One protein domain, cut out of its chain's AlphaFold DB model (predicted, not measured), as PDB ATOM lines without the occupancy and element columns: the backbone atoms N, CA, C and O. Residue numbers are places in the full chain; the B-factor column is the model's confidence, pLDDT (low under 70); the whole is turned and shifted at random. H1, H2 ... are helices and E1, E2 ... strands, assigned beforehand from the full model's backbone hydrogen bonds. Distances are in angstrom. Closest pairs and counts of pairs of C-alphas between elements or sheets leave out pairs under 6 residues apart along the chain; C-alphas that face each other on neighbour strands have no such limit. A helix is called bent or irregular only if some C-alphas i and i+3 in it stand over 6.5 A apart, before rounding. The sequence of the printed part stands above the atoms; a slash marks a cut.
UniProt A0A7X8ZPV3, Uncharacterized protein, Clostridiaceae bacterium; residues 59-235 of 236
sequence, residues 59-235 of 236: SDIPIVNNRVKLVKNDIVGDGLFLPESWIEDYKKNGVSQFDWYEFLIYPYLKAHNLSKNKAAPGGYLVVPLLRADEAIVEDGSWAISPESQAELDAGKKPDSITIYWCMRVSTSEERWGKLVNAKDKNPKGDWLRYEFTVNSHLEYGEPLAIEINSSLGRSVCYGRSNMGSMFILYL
ATOM      1  N   SER A  59     -13.655  -0.534 -18.142       87.50
ATOM      2  CA  SER A  59     -12.408  -0.069 -18.767       87.50
ATOM      3  C   SER A  59     -11.150  -0.426 -17.978       87.50
ATOM      4  O   SER A  59     -10.087  -0.576 -18.576       87.50
ATOM      5  N   ASP A  60     -11.273  -0.578 -16.659       88.69
ATOM      6  CA  ASP A  60     -10.139  -0.752 -15.750       88.69
ATOM      7  C   ASP A  60      -9.701  -2.222 -15.653       88.69
ATOM      8  O   ASP A  60      -8.613  -2.523 -15.164       88.69
ATOM      9  N   ILE A  61     -10.542  -3.151 -16.122       87.88
ATOM     10  CA  ILE A  61     -10.290  -4.591 -16.066       87.88
ATOM     11  C   ILE A  61      -9.786  -5.051 -17.441       87.88
ATOM     12  O   ILE A  61     -10.512  -4.914 -18.432       87.88
ATOM     13  N   PRO A  62      -8.575  -5.620 -17.565       84.06
ATOM     14  CA  PRO A  62      -8.092  -6.113 -18.851       84.06
ATOM     15  C   PRO A  62      -8.985  -7.248 -19.366       84.06
ATOM     16  O   PRO A  62      -9.457  -8.085 -18.595       84.06
ATOM     17  N   ILE A  63      -9.214  -7.280 -20.681       82.75
ATOM     18  CA  ILE A  63      -9.903  -8.405 -21.318       82.75
ATOM     19  C   ILE A  63      -8.948  -9.596 -21.296       82.75
ATOM     20  O   ILE A  63      -7.815  -9.499 -21.769       82.75
ATOM     21  N   VAL A  64      -9.392 -10.707 -20.713       79.06
ATOM     22  CA  VAL A  64      -8.528 -11.872 -20.472       79.06
ATOM     23  C   VAL A  64      -8.691 -12.987 -21.500       79.06
ATOM     24  O   VAL A  64      -7.839 -13.870 -21.580       79.06
ATOM     25  N   ASN A  65      -9.746 -12.936 -22.317       69.81
ATOM     26  CA  ASN A  65      -9.906 -13.785 -23.487       69.81
ATOM     27  C   ASN A  65      -9.602 -12.983 -24.762       69.81
ATOM     28  O   ASN A  65     -10.189 -11.939 -25.024       69.81
ATOM     29  N   ASN A  66      -8.716 -13.485 -25.618       47.66
ATOM     30  CA  ASN A  66      -8.622 -12.937 -26.970       47.66
ATOM     31  C   ASN A  66      -9.840 -13.435 -27.746       47.66
ATOM     32  O   ASN A  66      -9.772 -14.526 -28.292       47.66
ATOM     33  N   ARG A  67     -10.939 -12.664 -27.740       47.59
ATOM     34  CA  ARG A  67     -12.176 -12.899 -28.505       47.59
ATOM     35  C   ARG A  67     -12.588 -14.366 -28.542       47.59
ATOM     36  O   ARG A  67     -12.209 -15.099 -29.455       47.59
ATOM     37  N   VAL A  68     -13.465 -14.771 -27.625       44.56
ATOM     38  CA  VAL A  68     -14.237 -16.002 -27.828       44.56
ATOM     39  C   VAL A  68     -15.224 -15.731 -28.968       44.56
ATOM     40  O   VAL A  68     -16.392 -15.414 -28.774       44.56
ATOM     41  N   LYS A  69     -14.712 -15.788 -30.199       41.09
ATOM     42  CA  LYS A  69     -15.518 -15.941 -31.396       41.09
ATOM     43  C   LYS A  69     -15.959 -17.393 -31.388       41.09
ATOM     44  O   LYS A  69     -15.191 -18.268 -31.768       41.09
ATOM     45  N   LEU A  70     -17.197 -17.643 -30.975       39.94
ATOM     46  CA  LEU A  70     -17.854 -18.937 -31.167       39.94
ATOM     47  C   LEU A  70     -18.238 -19.093 -32.643       39.94
ATOM     48  O   LEU A  70     -19.398 -19.201 -33.025       39.94
ATOM     49  N   VAL A  71     -17.220 -19.073 -33.500       29.86
ATOM     50  CA  VAL A  71     -17.303 -19.578 -34.860       29.86
ATOM     51  C   VAL A  71     -17.016 -21.062 -34.716       29.86
ATOM     52  O   VAL A  71     -15.868 -21.423 -34.518       29.86
ATOM     53  N   LYS A  72     -18.070 -21.889 -34.712       33.91
ATOM     54  CA  LYS A  72     -18.024 -23.361 -34.809       33.91
ATOM     55  C   LYS A  72     -16.718 -24.007 -34.294       33.91
ATOM     56  O   LYS A  72     -15.773 -24.175 -35.054       33.91
ATOM     57  N   ASN A  73     -16.747 -24.485 -33.054       34.56
ATOM     58  CA  ASN A  73     -15.840 -25.508 -32.513       34.56
ATOM     59  C   ASN A  73     -14.365 -25.144 -32.250       34.56
ATOM     60  O   ASN A  73     -13.659 -26.024 -31.770       34.56
ATOM     61  N   ASP A  74     -13.905 -23.906 -32.455       34.56
ATOM     62  CA  ASP A  74     -12.514 -23.536 -32.132       34.56
ATOM     63  C   ASP A  74     -12.411 -22.553 -30.956       34.56
ATOM     64  O   ASP A  74     -12.876 -21.412 -31.008       34.56
ATOM     65  N   ILE A  75     -11.738 -22.985 -29.886       43.47
ATOM     66  CA  ILE A  75     -11.283 -22.106 -28.803       43.47
ATOM     67  C   ILE A  75      -9.985 -21.440 -29.275       43.47
ATOM     68  O   ILE A  75      -8.916 -22.048 -29.265       43.47
ATOM     69  N   VAL A  76     -10.059 -20.178 -29.695       40.94
ATOM     70  CA  VAL A  76      -8.877 -19.392 -30.083       40.94
ATOM     71  C   VAL A  76      -8.290 -18.680 -28.851       40.94
ATOM     72  O   VAL A  76      -9.016 -18.062 -28.076       40.94
ATOM     73  N   GLY A  77      -6.962 -18.724 -28.673       54.53
ATOM     74  CA  GLY A  77      -6.234 -17.932 -27.665       54.53
ATOM     75  C   GLY A  77      -5.794 -18.692 -26.403       54.53
ATOM     76  O   GLY A  77      -5.470 -19.874 -26.455       54.53
ATOM     77  N   ASP A  78      -5.700 -17.980 -25.273       61.41
ATOM     78  CA  ASP A  78      -5.358 -18.548 -23.953       61.41
ATOM     79  C   ASP A  78      -6.574 -19.244 -23.284       61.41
ATOM     80  O   ASP A  78      -6.404 -19.939 -22.284       61.41
ATOM     81  N   GLY A  79      -7.776 -19.116 -23.865       69.81
ATOM     82  CA  GLY A  79      -9.024 -19.698 -23.360       69.81
ATOM     83  C   GLY A  79      -9.646 -18.918 -22.196       69.81
ATOM     84  O   GLY A  79      -9.249 -17.792 -21.897       69.81
ATOM     85  N   LEU A  80     -10.652 -19.516 -21.557       79.00
ATOM     86  CA  LEU A  80     -11.293 -18.984 -20.349       79.00
ATOM     87  C   LEU A  80     -10.530 -19.462 -19.105       79.00
ATOM     88  O   LEU A  80      -9.942 -20.543 -19.126       79.00
ATOM     89  N   PHE A  81     -10.536 -18.669 -18.029       87.38
ATOM     90  CA  PHE A  81     -10.065 -19.151 -16.731       87.38
ATOM     91  C   PHE A  81     -11.190 -19.944 -16.071       87.38
ATOM     92  O   PHE A  81     -12.237 -19.385 -15.743       87.38
ATOM     93  N   LEU A  82     -10.963 -21.243 -15.911       86.88
ATOM     94  CA  LEU A  82     -11.908 -22.231 -15.405       86.88
ATOM     95  C   LEU A  82     -11.310 -22.955 -14.195       86.88
ATOM     96  O   LEU A  82     -10.094 -22.891 -13.993       86.88
ATOM     97  N   PRO A  83     -12.131 -23.645 -13.388       91.94
ATOM     98  CA  PRO A  83     -11.629 -24.484 -12.306       91.94
ATOM     99  C   PRO A  83     -10.580 -25.473 -12.821       91.94
ATOM    100  O   PRO A  83     -10.799 -26.122 -13.841       91.94
ATOM    101  N   GLU A  84      -9.454 -25.607 -12.116       93.56
ATOM    102  CA  GLU A  84      -8.332 -26.476 -12.514       93.56
ATOM    103  C   GLU A  84      -8.778 -27.923 -12.789       93.56
ATOM    104  O   GLU A  84      -8.310 -28.553 -13.736       93.56
ATOM    105  N   SER A  85      -9.763 -28.415 -12.032       91.00
ATOM    106  CA  SER A  85     -10.360 -29.742 -12.209       91.00
ATOM    107  C   SER A  85     -11.112 -29.930 -13.532       91.00
ATOM    108  O   SER A  85     -11.331 -31.069 -13.931       91.00
ATOM    109  N   TRP A  86     -11.505 -28.853 -14.215       84.06
ATOM    110  CA  TRP A  86     -12.276 -28.891 -15.466       84.06
ATOM    111  C   TRP A  86     -11.407 -28.721 -16.711       84.06
ATOM    112  O   TRP A  86     -11.895 -28.864 -17.827       84.06
ATOM    113  N   ILE A  87     -10.127 -28.383 -16.558       81.50
ATOM    114  CA  ILE A  87      -9.277 -27.955 -17.677       81.50
ATOM    115  C   ILE A  87      -8.978 -29.088 -18.644       81.50
ATOM    116  O   ILE A  87      -8.966 -28.875 -19.856       81.50
ATOM    117  N   GLU A  88      -8.763 -30.295 -18.128       78.75
ATOM    118  CA  GLU A  88      -8.547 -31.467 -18.971       78.75
ATOM    119  C   GLU A  88      -9.788 -31.809 -19.797       78.75
ATOM    120  O   GLU A  88      -9.667 -32.103 -20.988       78.75
ATOM    121  N   ASP A  89     -10.976 -31.697 -19.199       71.62
ATOM    122  CA  ASP A  89     -12.243 -31.899 -19.902       71.62
ATOM    123  C   ASP A  89     -12.474 -30.784 -20.925       71.62
ATOM    124  O   ASP A  89     -12.732 -31.061 -22.095       71.62
ATOM    125  N   TYR A  90     -12.245 -29.527 -20.536       73.81
ATOM    126  CA  TYR A  90     -12.337 -28.359 -21.410       73.81
ATOM    127  C   TYR A  90     -11.456 -28.479 -22.660       73.81
ATOM    128  O   TYR A  90     -11.914 -28.165 -23.758       73.81
ATOM    129  N   LYS A  91     -10.216 -28.970 -22.518       70.31
ATOM    130  CA  LYS A  91      -9.272 -29.181 -23.630       70.31
ATOM    131  C   LYS A  91      -9.697 -30.315 -24.576       70.31
ATOM    132  O   LYS A  91      -9.347 -30.270 -25.753       70.31
ATOM    133  N   LYS A  92     -10.383 -31.349 -24.073       65.94
ATOM    134  CA  LYS A  92     -10.696 -32.583 -24.824       65.94
ATOM    135  C   LYS A  92     -12.109 -32.598 -25.400       65.94
ATOM    136  O   LYS A  92     -12.285 -32.883 -26.578       65.94
ATOM    137  N   ASN A  93     -13.095 -32.329 -24.548       63.34
ATOM    138  CA  ASN A  93     -14.518 -32.563 -24.803       63.34
ATOM    139  C   ASN A  93     -15.397 -31.338 -24.490       63.34
ATOM    140  O   ASN A  93     -16.604 -31.387 -24.724       63.34
ATOM    141  N   GLY A  94     -14.815 -30.258 -23.958       66.50
ATOM    142  CA  GLY A  94     -15.563 -29.148 -23.374       66.50
ATOM    143  C   GLY A  94     -15.983 -29.425 -21.925       66.50
ATOM    144  O   GLY A  94     -15.740 -30.496 -21.373       66.50
ATOM    145  N   VAL A  95     -16.602 -28.430 -21.291       65.50
ATOM    146  CA  VAL A  95     -17.147 -28.545 -19.926       65.50
ATOM    147  C   VAL A  95     -18.632 -28.879 -20.013       65.50
ATOM    148  O   VAL A  95     -19.304 -28.462 -20.957       65.50
ATOM    149  N   SER A  96     -19.160 -29.622 -19.034       66.50
ATOM    150  CA  SER A  96     -20.588 -29.936 -19.008       66.50
ATOM    151  C   SER A  96     -21.430 -28.653 -18.984       66.50
ATOM    152  O   SER A  96     -21.080 -27.660 -18.348       66.50
ATOM    153  N   GLN A  97     -22.570 -28.666 -19.672       67.62
ATOM    154  CA  GLN A  97     -23.425 -27.480 -19.785       67.62
ATOM    155  C   GLN A  97     -23.948 -27.008 -18.432       67.62
ATOM    156  O   GLN A  97     -24.056 -25.809 -18.191       67.62
ATOM    157  N   PHE A  98     -24.253 -27.954 -17.543       71.19
ATOM    158  CA  PHE A  98     -24.702 -27.645 -16.195       71.19
ATOM    159  C   PHE A  98     -23.594 -26.972 -15.380       71.19
ATOM    160  O   PHE A  98     -23.850 -25.957 -14.736       71.19
ATOM    161  N   ASP A  99     -22.364 -27.483 -15.457       74.38
ATOM    162  CA  ASP A  99     -21.204 -26.889 -14.786       74.38
ATOM    163  C   ASP A  99     -20.905 -25.485 -15.324       74.38
ATOM    164  O   ASP A  99     -20.675 -24.555 -14.553       74.38
ATOM    165  N   TRP A 100     -21.012 -25.297 -16.641       74.44
ATOM    166  CA  TRP A 100     -20.903 -23.986 -17.280       74.44
ATOM    167  C   TRP A 100     -21.983 -23.008 -16.814       74.44
ATOM    168  O   TRP A 100     -21.685 -21.872 -16.446       74.44
ATOM    169  N   TYR A 101     -23.242 -23.445 -16.814       76.06
ATOM    170  CA  TYR A 101     -24.368 -22.653 -16.328       76.06
ATOM    171  C   TYR A 101     -24.126 -22.204 -14.885       76.06
ATOM    172  O   TYR A 101     -24.193 -21.016 -14.574       76.06
ATOM    173  N   GLU A 102     -23.772 -23.152 -14.019       80.00
ATOM    174  CA  GLU A 102     -23.440 -22.916 -12.619       80.00
ATOM    175  C   GLU A 102     -22.293 -21.920 -12.450       80.00
ATOM    176  O   GLU A 102     -22.368 -21.038 -11.589       80.00
ATOM    177  N   PHE A 103     -21.261 -22.042 -13.285       84.50
ATOM    178  CA  PHE A 103     -20.102 -21.162 -13.292       84.50
ATOM    179  C   PHE A 103     -20.467 -19.710 -13.610       84.50
ATOM    180  O   PHE A 103     -20.039 -18.797 -12.907       84.50
ATOM    181  N   LEU A 104     -21.312 -19.492 -14.617       82.69
ATOM    182  CA  LEU A 104     -21.705 -18.149 -15.051       82.69
ATOM    183  C   LEU A 104     -22.608 -17.440 -14.044       82.69
ATOM    184  O   LEU A 104     -22.460 -16.239 -13.817       82.69
ATOM    185  N   ILE A 105     -23.563 -18.162 -13.451       83.31
ATOM    186  CA  ILE A 105     -24.587 -17.533 -12.609       83.31
ATOM    187  C   ILE A 105     -24.129 -17.308 -11.172       83.31
ATOM    188  O   ILE A 105     -24.626 -16.401 -10.506       83.31
ATOM    189  N   TYR A 106     -23.234 -18.145 -10.646       88.12
ATOM    190  CA  TYR A 106     -22.932 -18.119  -9.218       88.12
ATOM    191  C   TYR A 106     -22.295 -16.808  -8.737       88.12
ATOM    192  O   TYR A 106     -22.725 -16.352  -7.675       88.12
ATOM    193  N   PRO A 107     -21.361 -16.161  -9.466       91.81
ATOM    194  CA  PRO A 107     -20.820 -14.874  -9.036       91.81
ATOM    195  C   PRO A 107     -21.926 -13.826  -8.849       91.81
ATOM    196  O   PRO A 107     -21.992 -13.185  -7.801       91.81
ATOM    197  N   TYR A 108     -22.880 -13.770  -9.787       90.00
ATOM    198  CA  TYR A 108     -24.050 -12.893  -9.703       90.00
ATOM    199  C   TYR A 108     -24.941 -13.246  -8.505       90.00
ATOM    200  O   TYR A 108     -25.274 -12.396  -7.680       90.00
ATOM    201  N   LEU A 109     -25.300 -14.524  -8.353       88.62
ATOM    202  CA  LEU A 109     -26.133 -14.965  -7.233       88.62
ATOM    203  C   LEU A 109     -25.500 -14.624  -5.879       88.62
ATOM    204  O   LEU A 109     -26.198 -14.188  -4.965       88.62
ATOM    205  N   LYS A 110     -24.181 -14.789  -5.753       90.88
ATOM    206  CA  LYS A 110     -23.444 -14.476  -4.531       90.88
ATOM    207  C   LYS A 110     -23.383 -12.973  -4.266       90.88
ATOM    208  O   LYS A 110     -23.661 -12.566  -3.140       90.88
ATOM    209  N   ALA A 111     -23.096 -12.158  -5.282       89.75
ATOM    210  CA  ALA A 111     -23.052 -10.700  -5.165       89.75
ATOM    211  C   ALA A 111     -24.380 -10.103  -4.675       89.75
ATOM    212  O   ALA A 111     -24.394  -9.183  -3.860       89.75
ATOM    213  N   HIS A 112     -25.498 -10.674  -5.126       87.25
ATOM    214  CA  HIS A 112     -26.844 -10.192  -4.814       87.25
ATOM    215  C   HIS A 112     -27.547 -10.983  -3.696       87.25
ATOM    216  O   HIS A 112     -28.732 -10.763  -3.438       87.25
ATOM    217  N   ASN A 113     -26.838 -11.901  -3.026       87.94
ATOM    218  CA  ASN A 113     -27.375 -12.778  -1.980       87.94
ATOM    219  C   ASN A 113     -28.684 -13.487  -2.402       87.94
ATOM    220  O   ASN A 113     -29.695 -13.504  -1.691       87.94
ATOM    221  N   LEU A 114     -28.681 -14.036  -3.616       83.88
ATOM    222  CA  LEU A 114     -29.806 -14.732  -4.226       83.88
ATOM    223  C   LEU A 114     -29.626 -16.245  -4.098       83.88
ATOM    224  O   LEU A 114     -28.558 -16.798  -4.358       83.88
ATOM    225  N   SER A 115     -30.702 -16.945  -3.740       74.81
ATOM    226  CA  SER A 115     -30.730 -18.403  -3.810       74.81
ATOM    227  C   SER A 115     -31.033 -18.860  -5.238       74.81
ATOM    228  O   SER A 115     -31.816 -18.231  -5.951       74.81
ATOM    229  N   LYS A 116     -30.474 -20.007  -5.641       64.81
ATOM    230  CA  LYS A 116     -30.739 -20.623  -6.957       64.81
ATOM    231  C   LYS A 116     -32.226 -20.870  -7.226       64.81
ATOM    232  O   LYS A 116     -32.668 -20.822  -8.367       64.81
ATOM    233  N   ASN A 117     -33.008 -21.084  -6.168       60.41
ATOM    234  CA  ASN A 117     -34.445 -21.358  -6.247       60.41
ATOM    235  C   ASN A 117     -35.287 -20.123  -6.616       60.41
ATOM    236  O   ASN A 117     -36.499 -20.248  -6.759       60.41
ATOM    237  N   LYS A 118     -34.672 -18.939  -6.763       53.28
ATOM    238  CA  LYS A 118     -35.312 -17.757  -7.360       53.28
ATOM    239  C   LYS A 118     -35.262 -17.749  -8.893       53.28
ATOM    240  O   LYS A 118     -35.699 -16.765  -9.484       53.28
ATOM    241  N   ALA A 119     -34.755 -18.808  -9.532       52.22
ATOM    242  CA  ALA A 119     -34.942 -19.006 -10.964       52.22
ATOM    243  C   ALA A 119     -36.435 -18.873 -11.299       52.22
ATOM    244  O   ALA A 119     -37.294 -19.412 -10.594       52.22
ATOM    245  N   ALA A 120     -36.744 -18.106 -12.343       51.56
ATOM    246  CA  ALA A 120     -38.118 -17.896 -12.772       51.56
ATOM    247  C   ALA A 120     -38.786 -19.247 -13.109       51.56
ATOM    248  O   ALA A 120     -38.083 -20.229 -13.384       51.56
ATOM    249  N   PRO A 121     -40.131 -19.334 -13.105       43.75
ATOM    250  CA  PRO A 121     -40.833 -20.526 -13.575       43.75
ATOM    251  C   PRO A 121     -40.314 -20.907 -14.974       43.75
ATOM    252  O   PRO A 121     -40.544 -20.171 -15.932       43.75
ATOM    253  N   GLY A 122     -39.554 -22.005 -15.075       52.69
ATOM    254  CA  GLY A 122     -38.830 -22.396 -16.296       52.69
ATOM    255  C   GLY A 122     -37.309 -22.575 -16.167       52.69
ATOM    256  O   GLY A 122     -36.690 -22.991 -17.138       52.69
ATOM    257  N   GLY A 123     -36.697 -22.323 -15.001       61.03
ATOM    258  CA  GLY A 123     -35.303 -22.728 -14.735       61.03
ATOM    259  C   GLY A 123     -34.220 -21.811 -15.321       61.03
ATOM    260  O   GLY A 123     -33.102 -22.267 -15.567       61.03
ATOM    261  N   TYR A 124     -34.550 -20.534 -15.526       64.44
ATOM    262  CA  TYR A 124     -33.645 -19.507 -16.041       64.44
ATOM    263  C   TYR A 124     -33.408 -18.368 -15.035       64.44
ATOM    264  O   TYR A 124     -34.267 -18.062 -14.197       64.44
ATOM    265  N   LEU A 125     -32.238 -17.731 -15.134       74.12
ATOM    266  CA  LEU A 125     -31.863 -16.519 -14.402       74.12
ATOM    267  C   LEU A 125     -31.871 -15.323 -15.354       74.12
ATOM    268  O   LEU A 125     -31.204 -15.364 -16.379       74.12
ATOM    269  N   VAL A 126     -32.574 -14.248 -14.995       73.69
ATOM    270  CA  VAL A 126     -32.556 -12.984 -15.745       73.69
ATOM    271  C   VAL A 126     -31.641 -11.987 -15.036       73.69
ATOM    272  O   VAL A 126     -31.858 -11.675 -13.868       73.69
ATOM    273  N   VAL A 127     -30.634 -11.490 -15.748       77.69
ATOM    274  CA  VAL A 127     -29.623 -10.534 -15.283       77.69
ATOM    275  C   VAL A 127     -29.739  -9.253 -16.114       77.69
ATOM    276  O   VAL A 127     -29.850  -9.351 -17.333       77.69
ATOM    277  N   PRO A 128     -29.734  -8.047 -15.525       80.06
ATOM    278  CA  PRO A 128     -29.751  -6.813 -16.307       80.06
ATOM    279  C   PRO A 128     -28.498  -6.697 -17.179       80.06
ATOM    280  O   PRO A 128     -27.397  -7.042 -16.751       80.06
ATOM    281  N   LEU A 129     -28.671  -6.181 -18.394       81.19
ATOM    282  CA  LEU A 129     -27.570  -5.884 -19.296       81.19
ATOM    283  C   LEU A 129     -27.244  -4.393 -19.216       81.19
ATOM    284  O   LEU A 129     -28.052  -3.546 -19.589       81.19
ATOM    285  N   LEU A 130     -26.068  -4.086 -18.683       88.50
ATOM    286  CA  LEU A 130     -25.653  -2.726 -18.357       88.50
ATOM    287  C   LEU A 130     -24.977  -2.022 -19.548       88.50
ATOM    288  O   LEU A 130     -24.552  -2.661 -20.508       88.50
ATOM    289  N   ARG A 131     -24.808  -0.701 -19.449       89.50
ATOM    290  CA  ARG A 131     -23.951   0.093 -20.346       89.50
ATOM    291  C   ARG A 131     -22.531   0.115 -19.773       89.50
ATOM    292  O   ARG A 131     -22.340   0.565 -18.643       89.50
ATOM    293  N   ALA A 132     -21.539  -0.431 -20.481       90.00
ATOM    294  CA  ALA A 132     -20.205  -0.665 -19.905       90.00
ATOM    295  C   ALA A 132     -19.427   0.618 -19.552       90.00
ATOM    296  O   ALA A 132     -18.601   0.605 -18.639       90.00
ATOM    297  N   ASP A 133     -19.675   1.708 -20.272       87.94
ATOM    298  CA  ASP A 133     -19.101   3.040 -20.054       87.94
ATOM    299  C   ASP A 133     -19.688   3.761 -18.829       87.94
ATOM    300  O   ASP A 133     -19.006   4.563 -18.188       87.94
ATOM    301  N   GLU A 134     -20.927   3.442 -18.458       85.12
ATOM    302  CA  GLU A 134     -21.648   4.097 -17.361       85.12
ATOM    303  C   GLU A 134     -21.723   3.259 -16.082       85.12
ATOM    304  O   GLU A 134     -21.880   3.813 -14.987       85.12
ATOM    305  N   ALA A 135     -21.606   1.936 -16.184       86.31
ATOM    306  CA  ALA A 135     -21.818   1.024 -15.070       86.31
ATOM    307  C   ALA A 135     -20.599   0.898 -14.149       86.31
ATOM    308  O   ALA A 135     -19.439   0.969 -14.566       86.31
ATOM    309  N   ILE A 136     -20.870   0.712 -12.858       90.25
ATOM    310  CA  ILE A 136     -19.887   0.174 -11.917       90.25
ATOM    311  C   ILE A 136     -19.931  -1.347 -12.058       90.25
ATOM    312  O   ILE A 136     -21.007  -1.930 -12.169       90.25
ATOM    313  N   VAL A 137     -18.764  -1.983 -12.084       90.75
ATOM    314  CA  VAL A 137     -18.659  -3.434 -12.210       90.75
ATOM    315  C   VAL A 137     -19.104  -4.089 -10.909       90.75
ATOM    316  O   VAL A 137     -18.517  -3.874  -9.845       90.75
ATOM    317  N   GLU A 138     -20.107  -4.949 -11.027       92.62
ATOM    318  CA  GLU A 138     -20.521  -5.884  -9.987       92.62
ATOM    319  C   GLU A 138     -20.091  -7.306 -10.366       92.62
ATOM    320  O   GLU A 138     -19.825  -7.621 -11.530       92.62
ATOM    321  N   ASP A 139     -19.964  -8.175  -9.373       93.31
ATOM    322  CA  ASP A 139     -19.504  -9.540  -9.597       93.31
ATOM    323  C   ASP A 139     -20.584 -10.373 -10.305       93.31
ATOM    324  O   ASP A 139     -21.739 -10.399  -9.886       93.31
ATOM    325  N   GLY A 140     -20.226 -11.004 -11.424       89.50
ATOM    326  CA  GLY A 140     -21.165 -11.679 -12.320       89.50
ATOM    327  C   GLY A 140     -22.006 -10.744 -13.196       89.50
ATOM    328  O   GLY A 140     -22.985 -11.202 -13.786       89.50
ATOM    329  N   SER A 141     -21.665  -9.452 -13.279       91.44
ATOM    330  CA  SER A 141     -22.402  -8.489 -14.105       91.44
ATOM    331  C   SER A 141     -22.088  -8.622 -15.595       91.44
ATOM    332  O   SER A 141     -21.009  -9.070 -16.000       91.44
ATOM    333  N   TRP A 142     -23.067  -8.224 -16.406       88.69
ATOM    334  CA  TRP A 142     -22.987  -8.216 -17.859       88.69
ATOM    335  C   TRP A 142     -23.219  -6.807 -18.395       88.69
ATOM    336  O   TRP A 142     -24.082  -6.085 -17.892       88.69
ATOM    337  N   ALA A 143     -22.496  -6.426 -19.446       89.12
ATOM    338  CA  ALA A 143     -22.654  -5.120 -20.080       89.12
ATOM    339  C   ALA A 143     -22.493  -5.173 -21.603       89.12
ATOM    340  O   ALA A 143     -21.762  -6.012 -22.117       89.12
ATOM    341  N   ILE A 144     -23.134  -4.264 -22.334       86.38
ATOM    342  CA  ILE A 144     -22.870  -4.035 -23.761       86.38
ATOM    343  C   ILE A 144     -21.626  -3.156 -23.898       86.38
ATOM    344  O   ILE A 144     -21.443  -2.200 -23.141       86.38
ATOM    345  N   SER A 145     -20.766  -3.486 -24.863       89.25
ATOM    346  CA  SER A 145     -19.609  -2.654 -25.210       89.25
ATOM    347  C   SER A 145     -20.032  -1.241 -25.637       89.25
ATOM    348  O   SER A 145     -21.069  -1.098 -26.286       89.25
ATOM    349  N   PRO A 146     -19.246  -0.192 -25.337       91.25
ATOM    350  CA  PRO A 146     -19.591   1.175 -25.736       91.25
ATOM    351  C   PRO A 146     -19.824   1.313 -27.247       91.25
ATOM    352  O   PRO A 146     -20.724   2.028 -27.677       91.25
ATOM    353  N   GLU A 147     -19.061   0.581 -28.059       90.56
ATOM    354  CA  GLU A 147     -19.176   0.586 -29.515       90.56
ATOM    355  C   GLU A 147     -20.516   0.001 -29.978       90.56
ATOM    356  O   GLU A 147     -21.232   0.637 -30.751       90.56
ATOM    357  N   SER A 148     -20.897  -1.182 -29.478       86.25
ATOM    358  CA  SER A 148     -22.198  -1.776 -29.809       86.25
ATOM    359  C   SER A 148     -23.359  -0.968 -29.234       86.25
ATOM    360  O   SER A 148     -24.395  -0.854 -29.885       86.25
ATOM    361  N   GLN A 149     -23.195  -0.369 -28.053       86.25
ATOM    362  CA  GLN A 149     -24.213   0.493 -27.461       86.25
ATOM    363  C   GLN A 149     -24.459   1.728 -28.334       86.25
ATOM    364  O   GLN A 149     -25.608   2.041 -28.628       86.25
ATOM    365  N   ALA A 150     -23.398   2.379 -28.820       87.69
ATOM    366  CA  ALA A 150     -23.511   3.538 -29.700       87.69
ATOM    367  C   ALA A 150     -24.213   3.209 -31.030       87.69
ATOM    368  O   ALA A 150     -24.961   4.032 -31.560       87.69
ATOM    369  N   GLU A 151     -24.001   2.012 -31.585       85.56
ATOM    370  CA  GLU A 151     -24.723   1.565 -32.782       85.56
ATOM    371  C   GLU A 151     -26.221   1.385 -32.523       85.56
ATOM    372  O   GLU A 151     -27.037   1.842 -33.330       85.56
ATOM    373  N   LEU A 152     -26.579   0.765 -31.396       79.94
ATOM    374  CA  LEU A 152     -27.970   0.568 -30.989       79.94
ATOM    375  C   LEU A 152     -28.668   1.901 -30.688       79.94
ATOM    376  O   LEU A 152     -29.772   2.131 -31.178       79.94
ATOM    377  N   ASP A 153     -28.006   2.805 -29.963       82.38
ATOM    378  CA  ASP A 153     -28.522   4.140 -29.638       82.38
ATOM    379  C   ASP A 153     -28.735   4.992 -30.907       82.38
ATOM    380  O   ASP A 153     -29.638   5.825 -30.965       82.38
ATOM    381  N   ALA A 154     -27.949   4.747 -31.963       85.31
ATOM    382  CA  ALA A 154     -28.135   5.348 -33.285       85.31
ATOM    383  C   ALA A 154     -29.271   4.701 -34.109       85.31
ATOM    384  O   ALA A 154     -29.463   5.054 -35.276       85.31
ATOM    385  N   GLY A 155     -30.005   3.739 -33.542       78.81
ATOM    386  CA  GLY A 155     -31.096   3.020 -34.201       78.81
ATOM    387  C   GLY A 155     -30.637   1.995 -35.242       78.81
ATOM    388  O   GLY A 155     -31.450   1.541 -36.051       78.81
ATOM    389  N   LYS A 156     -29.347   1.627 -35.263       80.94
ATOM    390  CA  LYS A 156     -28.848   0.576 -36.158       80.94
ATOM    391  C   LYS A 156     -29.296  -0.797 -35.661       80.94
ATOM    392  O   LYS A 156     -29.520  -1.015 -34.474       80.94
ATOM    393  N   LYS A 157     -29.369  -1.747 -36.593       76.06
ATOM    394  CA  LYS A 157     -29.608  -3.168 -36.317       76.06
ATOM    395  C   LYS A 157     -28.350  -3.951 -36.707       76.06
ATOM    396  O   LYS A 157     -28.301  -4.452 -37.827       76.06
ATOM    397  N   PRO A 158     -27.292  -3.947 -35.872       73.81
ATOM    398  CA  PRO A 158     -26.068  -4.663 -36.205       73.81
ATOM    399  C   PRO A 158     -26.342  -6.169 -36.289       73.81
ATOM    400  O   PRO A 158     -27.193  -6.680 -35.564       73.81
ATOM    401  N   ASP A 159     -25.605  -6.886 -37.139       73.12
ATOM    402  CA  ASP A 159     -25.696  -8.354 -37.239       73.12
ATOM    403  C   ASP A 159     -25.096  -9.058 -36.011       73.12
ATOM    404  O   ASP A 159     -25.399 -10.219 -35.723       73.12
ATOM    405  N   SER A 160     -24.235  -8.353 -35.273       76.06
ATOM    406  CA  SER A 160     -23.661  -8.825 -34.019       76.06
ATOM    407  C   SER A 160     -23.356  -7.678 -33.065       76.06
ATOM    408  O   SER A 160     -22.871  -6.635 -33.500       76.06
ATOM    409  N   ILE A 161     -23.521  -7.916 -31.768       76.62
ATOM    410  CA  ILE A 161     -23.112  -7.005 -30.697       76.62
ATOM    411  C   ILE A 161     -22.013  -7.632 -29.845       76.62
ATOM    412  O   ILE A 161     -21.917  -8.852 -29.713       76.62
ATOM    413  N   THR A 162     -21.189  -6.790 -29.236       84.38
ATOM    414  CA  THR A 162     -20.179  -7.211 -28.267       84.38
ATOM    415  C   THR A 162     -20.681  -6.940 -26.859       84.38
ATOM    416  O   THR A 162     -21.088  -5.817 -26.546       84.38
ATOM    417  N   ILE A 163     -20.631  -7.968 -26.014       85.19
ATOM    418  CA  ILE A 163     -20.966  -7.897 -24.594       85.19
ATOM    419  C   ILE A 163     -19.773  -8.321 -23.739       85.19
ATOM    420  O   ILE A 163     -18.940  -9.133 -24.147       85.19
ATOM    421  N   TYR A 164     -19.722  -7.784 -22.529       88.88
ATOM    422  CA  TYR A 164     -18.754  -8.117 -21.505       88.88
ATOM    423  C   TYR A 164     -19.421  -8.881 -20.367       88.88
ATOM    424  O   TYR A 164     -20.528  -8.538 -19.960       88.88
ATOM    425  N   TRP A 165     -18.712  -9.864 -19.822       89.25
ATOM    426  CA  TRP A 165     -19.028 -10.494 -18.542       89.25
ATOM    427  C   TRP A 165     -17.851 -10.317 -17.595       89.25
ATOM    428  O   TRP A 165     -16.705 -10.571 -17.978       89.25
ATOM    429  N   CYS A 166     -18.128  -9.891 -16.369       91.12
ATOM    430  CA  CYS A 166     -17.109  -9.666 -15.355       91.12
ATOM    431  C   CYS A 166     -17.340 -10.555 -14.138       91.12
ATOM    432  O   CYS A 166     -18.463 -10.678 -13.653       91.12
ATOM    433  N   MET A 167     -16.261 -11.114 -13.598       92.69
ATOM    434  CA  MET A 167     -16.298 -11.854 -12.337       92.69
ATOM    435  C   MET A 167     -15.068 -11.567 -11.479       92.69
ATOM    436  O   MET A 167     -13.978 -11.302 -12.002       92.69
ATOM    437  N   ARG A 168     -15.229 -11.660 -10.160       94.25
ATOM    438  CA  ARG A 168     -14.110 -11.692  -9.217       94.25
ATOM    439  C   ARG A 168     -13.501 -13.083  -9.181       94.25
ATOM    440  O   ARG A 168     -14.208 -14.086  -9.047       94.25
ATOM    441  N   VAL A 169     -12.173 -13.126  -9.224       94.19
ATOM    442  CA  VAL A 169     -11.405 -14.371  -9.109       94.19
ATOM    443  C   VAL A 169     -11.697 -15.040  -7.772       94.19
ATOM    444  O   VAL A 169     -12.132 -16.186  -7.749       94.19
ATOM    445  N   SER A 170     -11.578 -14.296  -6.669       94.94
ATOM    446  CA  SER A 170     -11.764 -14.832  -5.316       94.94
ATOM    447  C   SER A 170     -13.152 -15.432  -5.084       94.94
ATOM    448  O   SER A 170     -13.272 -16.472  -4.442       94.94
ATOM    449  N   THR A 171     -14.205 -14.808  -5.623       94.62
ATOM    450  CA  THR A 171     -15.575 -15.317  -5.504       94.62
ATOM    451  C   THR A 171     -15.702 -16.694  -6.123       94.62
ATOM    452  O   THR A 171     -16.289 -17.584  -5.511       94.62
ATOM    453  N   SER A 172     -15.152 -16.857  -7.324       92.31
ATOM    454  CA  SER A 172     -15.192 -18.121  -8.048       92.31
ATOM    455  C   SER A 172     -14.295 -19.164  -7.379       92.31
ATOM    456  O   SER A 172     -14.728 -20.292  -7.137       92.31
ATOM    457  N   GLU A 173     -13.080 -18.783  -6.984       95.56
ATOM    458  CA  GLU A 173     -12.142 -19.702  -6.336       95.56
ATOM    459  C   GLU A 173     -12.643 -20.234  -4.990       95.56
ATOM    460  O   GLU A 173     -12.379 -21.386  -4.652       95.56
ATOM    461  N   GLU A 174     -13.444 -19.459  -4.254       95.38
ATOM    462  CA  GLU A 174     -14.092 -19.933  -3.026       95.38
ATOM    463  C   GLU A 174     -15.018 -21.138  -3.272       95.38
ATOM    464  O   GLU A 174     -15.143 -22.003  -2.407       95.38
ATOM    465  N   ARG A 175     -15.673 -21.213  -4.439       94.19
ATOM    466  CA  ARG A 175     -16.626 -22.289  -4.757       94.19
ATOM    467  C   ARG A 175     -15.988 -23.470  -5.468       94.19
ATOM    468  O   ARG A 175     -16.336 -24.607  -5.161       94.19
ATOM    469  N   TRP A 176     -15.132 -23.208  -6.448       93.75
ATOM    470  CA  TRP A 176     -14.630 -24.249  -7.350       93.75
ATOM    471  C   TRP A 176     -13.135 -24.528  -7.198       93.75
ATOM    472  O   TRP A 176     -12.607 -25.405  -7.877       93.75
ATOM    473  N   GLY A 177     -12.457 -23.821  -6.295       95.31
ATOM    474  CA  GLY A 177     -11.011 -23.884  -6.162       95.31
ATOM    475  C   GLY A 177     -10.295 -23.080  -7.245       95.31
ATOM    476  O   GLY A 177     -10.895 -22.285  -7.965       95.31
ATOM    477  N   LYS A 178      -8.983 -23.288  -7.330       96.19
ATOM    478  CA  LYS A 178      -8.063 -22.513  -8.166       96.19
ATOM    479  C   LYS A 178      -8.528 -22.421  -9.624       96.19
ATOM    480  O   LYS A 178      -8.832 -23.442 -10.247       96.19
ATOM    481  N   LEU A 179      -8.511 -21.206 -10.175       93.38
ATOM    482  CA  LEU A 179      -8.773 -20.979 -11.594       93.38
ATOM    483  C   LEU A 179      -7.476 -21.008 -12.403       93.38
ATOM    484  O   LEU A 179      -6.491 -20.358 -12.049       93.38
ATOM    485  N   VAL A 180      -7.494 -21.697 -13.540       91.00
ATOM    486  CA  VAL A 180      -6.411 -21.664 -14.530       91.00
ATOM    487  C   VAL A 180      -6.993 -21.608 -15.941       91.00
ATOM    488  O   VAL A 180      -8.184 -21.826 -16.136       91.00
ATOM    489  N   ASN A 181      -6.184 -21.269 -16.939       84.75
ATOM    490  CA  ASN A 181      -6.613 -21.289 -18.340       84.75
ATOM    491  C   ASN A 181      -6.097 -22.528 -19.089       84.75
ATOM    492  O   ASN A 181      -5.383 -23.357 -18.530       84.75
ATOM    493  N   ALA A 182      -6.406 -22.645 -20.383       75.69
ATOM    494  CA  ALA A 182      -6.000 -23.798 -21.195       75.69
ATOM    495  C   ALA A 182      -4.472 -23.927 -21.398       75.69
ATOM    496  O   ALA A 182      -4.006 -24.926 -21.938       75.69
ATOM    497  N   LYS A 183      -3.682 -22.935 -20.973       83.19
ATOM    498  CA  LYS A 183      -2.210 -22.973 -20.950       83.19
ATOM    499  C   LYS A 183      -1.658 -23.125 -19.531       83.19
ATOM    500  O   LYS A 183      -0.500 -22.785 -19.295       83.19
ATOM    501  N   ASP A 184      -2.504 -23.552 -18.596       85.12
ATOM    502  CA  ASP A 184      -2.193 -23.795 -17.187       85.12
ATOM    503  C   ASP A 184      -1.638 -22.549 -16.466       85.12
ATOM    504  O   ASP A 184      -0.889 -22.632 -15.492       85.12
ATOM    505  N   LYS A 185      -2.007 -21.352 -16.948       89.38
ATOM    506  CA  LYS A 185      -1.666 -20.076 -16.307       89.38
ATOM    507  C   LYS A 185      -2.746 -19.675 -15.311       89.38
ATOM    508  O   LYS A 185      -3.922 -19.939 -15.539       89.38
ATOM    509  N   ASN A 186      -2.343 -18.938 -14.277       90.94
ATOM    510  CA  ASN A 186      -3.248 -18.334 -13.296       90.94
ATOM    511  C   ASN A 186      -3.740 -16.940 -13.748       90.94
ATOM    512  O   ASN A 186      -3.019 -16.257 -14.493       90.94
ATOM    513  N   PRO A 187      -4.915 -16.492 -13.270       91.00
ATOM    514  CA  PRO A 187      -5.371 -15.110 -13.383       91.00
ATOM    515  C   PRO A 187      -4.305 -14.097 -12.945       91.00
ATOM    516  O   PRO A 187      -3.616 -14.295 -11.947       91.00
ATOM    517  N   LYS A 188      -4.181 -12.982 -13.674       85.12
ATOM    518  CA  LYS A 188      -3.306 -11.853 -13.314       85.12
ATOM    519  C   LYS A 188      -4.145 -10.669 -12.828       85.12
ATOM    520  O   LYS A 188      -4.230  -9.657 -13.515       85.12
ATOM    521  N   GLY A 189      -4.793 -10.815 -11.678       87.00
ATOM    522  CA  GLY A 189      -5.585  -9.756 -11.046       87.00
ATOM    523  C   GLY A 189      -6.824 -10.286 -10.333       87.00
ATOM    524  O   GLY A 189      -7.184 -11.448 -10.493       87.00
ATOM    525  N   ASP A 190      -7.481  -9.413  -9.570       91.00
ATOM    526  CA  ASP A 190      -8.657  -9.770  -8.758       91.00
ATOM    527  C   ASP A 190      -9.938  -9.919  -9.589       91.00
ATOM    528  O   ASP A 190     -10.914 -10.530  -9.145       91.00
ATOM    529  N   TRP A 191      -9.937  -9.362 -10.801       92.88
ATOM    530  CA  TRP A 191     -11.071  -9.337 -11.713       92.88
ATOM    531  C   TRP A 191     -10.712  -9.919 -13.067       92.88
ATOM    532  O   TRP A 191      -9.614  -9.712 -13.586       92.88
ATOM    533  N   LEU A 192     -11.692 -10.583 -13.665       90.94
ATOM    534  CA  LEU A 192     -11.633 -11.093 -15.023       90.94
ATOM    535  C   LEU A 192     -12.773 -10.476 -15.820       90.94
ATOM    536  O   LEU A 192     -13.921 -10.519 -15.380       90.94
ATOM    537  N   ARG A 193     -12.444  -9.915 -16.986       90.69
ATOM    538  CA  ARG A 193     -13.413  -9.436 -17.973       90.69
ATOM    539  C   ARG A 193     -13.304 -10.272 -19.236       90.69
ATOM    540  O   ARG A 193     -12.229 -10.378 -19.830       90.69
ATOM    541  N   TYR A 194     -14.430 -10.823 -19.651       85.62
ATOM    542  CA  TYR A 194     -14.555 -11.612 -20.863       85.62
ATOM    543  C   TYR A 194     -15.340 -10.848 -21.914       85.62
ATOM    544  O   TYR A 194     -16.380 -10.276 -21.610       85.62
ATOM    545  N   GLU A 195     -14.844 -10.864 -23.146       83.94
ATOM    546  CA  GLU A 195     -15.524 -10.344 -24.328       83.94
ATOM    547  C   GLU A 195     -16.220 -11.482 -25.079       83.94
ATOM    548  O   GLU A 195     -15.593 -12.497 -25.408       83.94
ATOM    549  N   PHE A 196     -17.503 -11.290 -25.380       78.19
ATOM    550  CA  PHE A 196     -18.299 -12.185 -26.209       78.19
ATOM    551  C   PHE A 196     -18.918 -11.410 -27.368       78.19
ATOM    552  O   PHE A 196     -19.516 -10.352 -27.175       78.19
ATOM    553  N   THR A 197     -18.818 -11.966 -28.573       75.81
ATOM    554  CA  THR A 197     -19.578 -11.487 -29.730       75.81
ATOM    555  C   THR A 197     -20.841 -12.323 -29.866       75.81
ATOM    556  O   THR A 197     -20.766 -13.550 -29.937       75.81
ATOM    557  N   VAL A 198     -21.992 -11.661 -29.922       70.06
ATOM    558  CA  VAL A 198     -23.302 -12.301 -30.012       70.06
ATOM    559  C   VAL A 198     -23.983 -11.898 -31.306       70.06
ATOM    560  O   VAL A 198     -24.062 -10.710 -31.598       70.06
ATOM    561  N   ASN A 199     -24.510 -12.861 -32.063       66.31
ATOM    562  CA  ASN A 199     -25.313 -12.558 -33.247       66.31
ATOM    563  C   ASN A 199     -26.647 -11.921 -32.818       66.31
ATOM    564  O   ASN A 199     -27.385 -12.493 -32.008       66.31
ATOM    565  N   SER A 200     -26.965 -10.750 -33.366       57.72
ATOM    566  CA  SER A 200     -28.182  -9.987 -33.077       57.72
ATOM    567  C   SER A 200     -29.107 -10.006 -34.292       57.72
ATOM    568  O   SER A 200     -28.962  -9.229 -35.223       57.72
ATOM    569  N   HIS A 201     -30.091 -10.905 -34.290       51.91
ATOM    570  CA  HIS A 201     -31.120 -10.979 -35.340       51.91
ATOM    571  C   HIS A 201     -32.404 -10.197 -34.989       51.91
ATOM    572  O   HIS A 201     -33.488 -10.610 -35.397       51.91
ATOM    573  N   LEU A 202     -32.349  -9.180 -34.117       48.94
ATOM    574  CA  LEU A 202     -33.523  -8.817 -33.305       48.94
ATOM    575  C   LEU A 202     -33.728  -7.300 -33.114       48.94
ATOM    576  O   LEU A 202     -32.820  -6.491 -33.292       48.94
ATOM    577  N   GLU A 203     -34.976  -6.930 -32.806       45.19
ATOM    578  CA  GLU A 203     -35.475  -5.553 -32.678       45.19
ATOM    579  C   GLU A 203     -35.169  -4.945 -31.295       45.19
ATOM    580  O   GLU A 203     -35.325  -5.598 -30.264       45.19
ATOM    581  N   TYR A 204     -34.730  -3.682 -31.279       43.81
ATOM    582  CA  TYR A 204     -34.303  -2.952 -30.081       43.81
ATOM    583  C   TYR A 204     -35.492  -2.422 -29.262       43.81
ATOM    584  O   TYR A 204     -36.406  -1.806 -29.812       43.81
ATOM    585  N   GLY A 205     -35.456  -2.624 -27.940       46.12
ATOM    586  CA  GLY A 205     -36.398  -2.056 -26.974       46.12
ATOM    587  C   GLY A 205     -35.890  -2.205 -25.535       46.12
ATOM    588  O   GLY A 205     -35.069  -3.074 -25.248       46.12
ATOM    589  N   GLU A 206     -36.372  -1.374 -24.612       46.28
ATOM    590  CA  GLU A 206     -36.001  -1.450 -23.190       46.28
ATOM    591  C   GLU A 206     -36.925  -2.380 -22.385       46.28
ATOM    592  O   GLU A 206     -38.081  -2.567 -22.783       46.28
ATOM    593  N   PRO A 207     -36.477  -2.941 -21.240       49.31
ATOM    594  CA  PRO A 207     -35.105  -2.977 -20.722       49.31
ATOM    595  C   PRO A 207     -34.305  -4.142 -21.318       49.31
ATOM    596  O   PRO A 207     -34.874  -5.197 -21.573       49.31
ATOM    597  N   LEU A 208     -32.988  -3.979 -21.487       62.91
ATOM    598  CA  LEU A 208     -32.090  -5.051 -21.931       62.91
ATOM    599  C   LEU A 208     -31.728  -5.972 -20.756       62.91
ATOM    600  O   LEU A 208     -31.175  -5.528 -19.749       62.91
ATOM    601  N   ALA A 209     -32.005  -7.267 -20.882       63.16
ATOM    602  CA  ALA A 209     -31.600  -8.274 -19.901       63.16
ATOM    603  C   ALA A 209     -31.022  -9.519 -20.574       63.16
ATOM    604  O   ALA A 209     -31.420  -9.839 -21.683       63.16
ATOM    605  N   ILE A 210     -30.120 -10.227 -19.899       68.81
ATOM    606  CA  ILE A 210     -29.629 -11.553 -20.264       68.81
ATOM    607  C   ILE A 210     -30.373 -12.621 -19.459       68.81
ATOM    608  O   ILE A 210     -30.300 -12.652 -18.238       68.81
ATOM    609  N   GLU A 211     -31.047 -13.535 -20.138       68.12
ATOM    610  CA  GLU A 211     -31.620 -14.756 -19.590       68.12
ATOM    611  C   GLU A 211     -30.637 -15.912 -19.777       68.12
ATOM    612  O   GLU A 211     -30.337 -16.285 -20.902       68.12
ATOM    613  N   ILE A 212     -30.152 -16.497 -18.691       69.44
ATOM    614  CA  ILE A 212     -29.239 -17.641 -18.687       69.44
ATOM    615  C   ILE A 212     -30.061 -18.876 -18.316       69.44
ATOM    616  O   ILE A 212     -30.650 -18.909 -17.234       69.44
ATOM    617  N   ASN A 213     -30.122 -19.881 -19.191       65.81
ATOM    618  CA  ASN A 213     -30.932 -21.088 -18.982       65.81
ATOM    619  C   ASN A 213     -30.063 -22.360 -18.903       65.81
ATOM    620  O   ASN A 213     -29.066 -22.486 -19.611       65.81
ATOM    621  N   SER A 214     -30.470 -23.299 -18.043       60.69
ATOM    622  CA  SER A 214     -29.868 -24.634 -17.874       60.69
ATOM    623  C   SER A 214     -30.550 -25.737 -18.704       60.69
ATOM    624  O   SER A 214     -30.045 -26.853 -18.802       60.69
ATOM    625  N   SER A 215     -31.713 -25.447 -19.291       48.22
ATOM    626  CA  SER A 215     -32.580 -26.391 -19.999       48.22
ATOM    627  C   SER A 215     -32.602 -26.118 -21.507       48.22
ATOM    628  O   SER A 215     -32.543 -24.968 -21.931       48.22
ATOM    629  N   LEU A 216     -32.710 -27.198 -22.301       46.50
ATOM    630  CA  LEU A 216     -32.628 -27.289 -23.780       46.50
ATOM    631  C   LEU A 216     -31.257 -27.640 -24.389       46.50
ATOM    632  O   LEU A 216     -31.051 -27.454 -25.589       46.50
ATOM    633  N   GLY A 217     -30.336 -28.217 -23.617       39.78
ATOM    634  CA  GLY A 217     -29.126 -28.817 -24.192       39.78
ATOM    635  C   GLY A 217     -28.162 -27.808 -24.829       39.78
ATOM    636  O   GLY A 217     -27.380 -28.196 -25.698       39.78
ATOM    637  N   ARG A 218     -28.247 -26.526 -24.441       37.84
ATOM    638  CA  ARG A 218     -27.328 -25.427 -24.774       37.84
ATOM    639  C   ARG A 218     -27.386 -24.391 -23.648       37.84
ATOM    640  O   ARG A 218     -28.485 -23.976 -23.282       37.84
ATOM    641  N   SER A 219     -26.239 -23.943 -23.138       40.94
ATOM    642  CA  SER A 219     -26.166 -22.771 -22.257       40.94
ATOM    643  C   SER A 219     -26.396 -21.532 -23.114       40.94
ATOM    644  O   SER A 219     -25.474 -20.992 -23.724       40.94
ATOM    645  N   VAL A 220     -27.662 -21.152 -23.259       45.41
ATOM    646  CA  VAL A 220     -28.056 -20.003 -24.072       45.41
ATOM    647  C   VAL A 220     -28.252 -18.798 -23.169       45.41
ATOM    648  O   VAL A 220     -29.047 -18.861 -22.230       45.41
ATOM    649  N   CYS A 221     -27.547 -17.705 -23.468       49.97
ATOM    650  CA  CYS A 221     -27.872 -16.392 -22.920       49.97
ATOM    651  C   CYS A 221     -28.805 -15.666 -23.901       49.97
ATOM    652  O   CYS A 221     -28.387 -15.370 -25.025       49.97
ATOM    653  N   TYR A 222     -30.048 -15.382 -23.502       45.62
ATOM    654  CA  TYR A 222     -30.986 -14.601 -24.308       45.62
ATOM    655  C   TYR A 222     -31.006 -13.143 -23.877       45.62
ATOM    656  O   TYR A 222     -31.341 -12.845 -22.740       45.62
ATOM    657  N   GLY A 223     -30.756 -12.216 -24.794       41.41
ATOM    658  CA  GLY A 223     -31.211 -10.840 -24.607       41.41
ATOM    659  C   GLY A 223     -32.744 -10.819 -24.508       41.41
ATOM    660  O   GLY A 223     -33.379 -11.477 -25.327       41.41
ATOM    661  N   ARG A 224     -33.378 -10.082 -23.596       36.62
ATOM    662  CA  ARG A 224     -34.834  -9.836 -23.592       36.62
ATOM    663  C   ARG A 224     -35.103  -8.344 -23.468       36.62
ATOM    664  O   ARG A 224     -34.444  -7.704 -22.660       36.62
ATOM    665  N   SER A 225     -36.032  -7.829 -24.275       32.41
ATOM    666  CA  SER A 225     -36.669  -6.511 -24.149       32.41
ATOM    667  C   SER A 225     -38.157  -6.675 -23.865       32.41
ATOM    668  O   SER A 225     -38.715  -7.768 -24.017       32.41
ATOM    669  N   ASN A 226     -38.849  -5.582 -23.532       31.92
ATOM    670  CA  ASN A 226     -40.313  -5.570 -23.452       31.92
ATOM    671  C   ASN A 226     -41.010  -5.923 -24.789       31.92
ATOM    672  O   ASN A 226     -42.225  -6.108 -24.792       31.92
ATOM    673  N   MET A 227     -40.274  -6.034 -25.906       26.36
ATOM    674  CA  MET A 227     -40.799  -6.338 -27.245       26.36
ATOM    675  C   MET A 227     -40.445  -7.745 -27.765       26.36
ATOM    676  O   MET A 227     -40.909  -8.125 -28.835       26.36
ATOM    677  N   GLY A 228     -39.671  -8.545 -27.022       31.78
ATOM    678  CA  GLY A 228     -39.262  -9.892 -27.440       31.78
ATOM    679  C   GLY A 228     -37.834 -10.243 -27.021       31.78
ATOM    680  O   GLY A 228     -37.216  -9.552 -26.213       31.78
ATOM    681  N   SER A 229     -37.299 -11.348 -27.542       34.56
ATOM    682  CA  SER A 229     -35.881 -11.702 -27.376       34.56
ATOM    683  C   SER A 229     -35.002 -10.782 -28.241       34.56
ATOM    684  O   SER A 229     -35.420 -10.407 -29.329       34.56
ATOM    685  N   MET A 230     -33.786 -10.441 -27.799       42.12
ATOM    686  CA  MET A 230     -32.860  -9.497 -28.456       42.12
ATOM    687  C   MET A 230     -31.507 -10.072 -28.902       42.12
ATOM    688  O   MET A 230     -30.882  -9.509 -29.795       42.12
ATOM    689  N   PHE A 231     -31.040 -11.192 -28.353       46.78
ATOM    690  CA  PHE A 231     -29.878 -11.914 -28.901       46.78
ATOM    691  C   PHE A 231     -29.804 -13.334 -28.353       46.78
ATOM    692  O   PHE A 231     -30.444 -13.631 -27.350       46.78
ATOM    693  N   ILE A 232     -29.027 -14.194 -29.013       41.75
ATOM    694  CA  ILE A 232     -28.760 -15.574 -28.596       41.75
ATOM    695  C   ILE A 232     -27.245 -15.760 -28.555       41.75
ATOM    696  O   ILE A 232     -26.595 -15.814 -29.599       41.75
ATOM    697  N   LEU A 233     -26.677 -15.876 -27.357       46.75
ATOM    698  CA  LEU A 233     -25.307 -16.352 -27.193       46.75
ATOM    699  C   LEU A 233     -25.356 -17.862 -27.010       46.75
ATOM    700  O   LEU A 233     -25.823 -18.355 -25.986       46.75
ATOM    701  N   TYR A 234     -24.879 -18.587 -28.017       44.62
ATOM    702  CA  TYR A 234     -24.558 -19.998 -27.865       44.62
ATOM    703  C   TYR A 234     -23.213 -20.083 -27.171       44.62
ATOM    704  O   TYR A 234     -22.211 -19.749 -27.791       44.62
ATOM    705  N   LEU A 235     -23.197 -20.493 -25.909       45.62
ATOM    706  CA  LEU A 235     -21.968 -20.869 -25.219       45.62
ATOM    707  C   LEU A 235     -21.639 -22.339 -25.548       45.62
ATOM    708  O   LEU A 235     -22.577 -23.094 -25.830       45.62
TER     709      LEU A 235
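Overview. This is residues 59 to 235 of the 236 residues of an uncharacterized protein of Clostridiaceae bacterium (UniProt A0A7X8ZPV3). One curled sheet of seven strands folds back on itself into a nearly closed barrel, with edge strands E4 and E7 coming near each other along part of their length and E1 as the hinge; helix H2 packs in the curl toward one open end. Helix H4 packs on H2, H1 lies farther out beyond that end, and H3 packs at the opposite end on E3, while the unnamed residues 59 to 83 run past E4 toward H1. The 177 printed residues hold four named helices and seven named strands, in the chain order H1 H2 E1 E2 H3 E3 H4 E4 E5 E6 E7, and the mixed sheet runs E4 E3 E2 E1 E5 E6 E7. The class is mixed, helices and strands, with under half of the residues in named elements. The whole is compact, with a radius of gyration of the C-alphas of 15.7 A, and rounded, spanning 43 by 34 by 32 A.

Along the chain. Begin with the sheet's edge: find C-alpha 191 at (-11.071, -9.337, -11.713), from which E4, residues 191 to 199, runs 26.0 A. Beside it E3, residues 160 to 168, runs 26.7 A; then come E2, residues 142 to 144, and E1, residues 124 to 131, 22.3 A long. E5 is residues 209 to 213, E6 is residues 220 to 225, 16.0 A, and E7 is residues 228 to 234, 17.8 A, ending at C-alpha 234 at (-24.558, -19.998, -27.865). Among the helices, H1 is residues 84 to 92, starting at C-alpha 84 at (-8.332, -26.476, -12.514), and is irregular, with C-alphas 85 and 88 7.2 A apart. H2, residues 97 to 111, is 22.3 A long and only just irregular, with C-alphas 104 and 107 6.9 A apart. H3 is residues 146 to 153 and H4 is residues 169 to 176.

Arrangement. Look first at the folded sheet, one sheet bent back into two leaves: E4, E3 and E2 face E5, E6 and E7. E4 and E3 are antiparallel, with N 192 and O 167 2.9 A apart, within hydrogen-bond range. E3 and E2 are antiparallel too, N 164 and O 143 at 2.7 A. E2 and E1 are parallel, N 144 and O 130 at 2.8 A. E1 is staggered, pairing with E2 over residues 129 to 131 and antiparallel with E5 over residues 124 to 128, where N 127 and O 210 stand 2.8 A apart. E5, E6 and E7 form a meander, each strand the antiparallel neighbour of the one before; both hairpins show in N 211 and O 222, 2.7 A, and N 230 and O 223, 2.7 A. Between the edge strands E4 and E7, the closest C-alphas are those of Val 198 and Leu 233, 5.3 A apart. The sheet curls round H2, whose closest C-alpha pair with E3 is Pro 107 and Met 167, 6.4 A. H2 and H4 touch at Pro 107 and Thr 171, C-alphas 6.3 A apart, at a steep tilt of 53 degrees, opposite ways. H3 is on the sheet, over none of its strands, at a height of 4.3 A, only just above the sheet's level. H1 is not on the sheet and touches no helix. In H3 every O i to N i+4 pair is within hydrogen-bond range; in H1 it is 3 of 5, in H2 9 of 11, in H4 3 of 4.

Size, cuts and confidence. The two C-alphas farthest apart, those of Ser 85 and Ala 154, are 44.6 A apart. The printed part, residues 59 to 235, has no cut. The links from H2 to E1, 12 residues, and from H4 to E4, 14 residues, are long; in the latter, residues 179 to 180 pair antiparallel with residues 82 to 83. The mean pLDDT of the printed part is 72.2, and it is under 70 at residues 65 to 79, 92 to 97, 116 to 124 and 199 to 235, with means of 42 in E6 and 41 in E7.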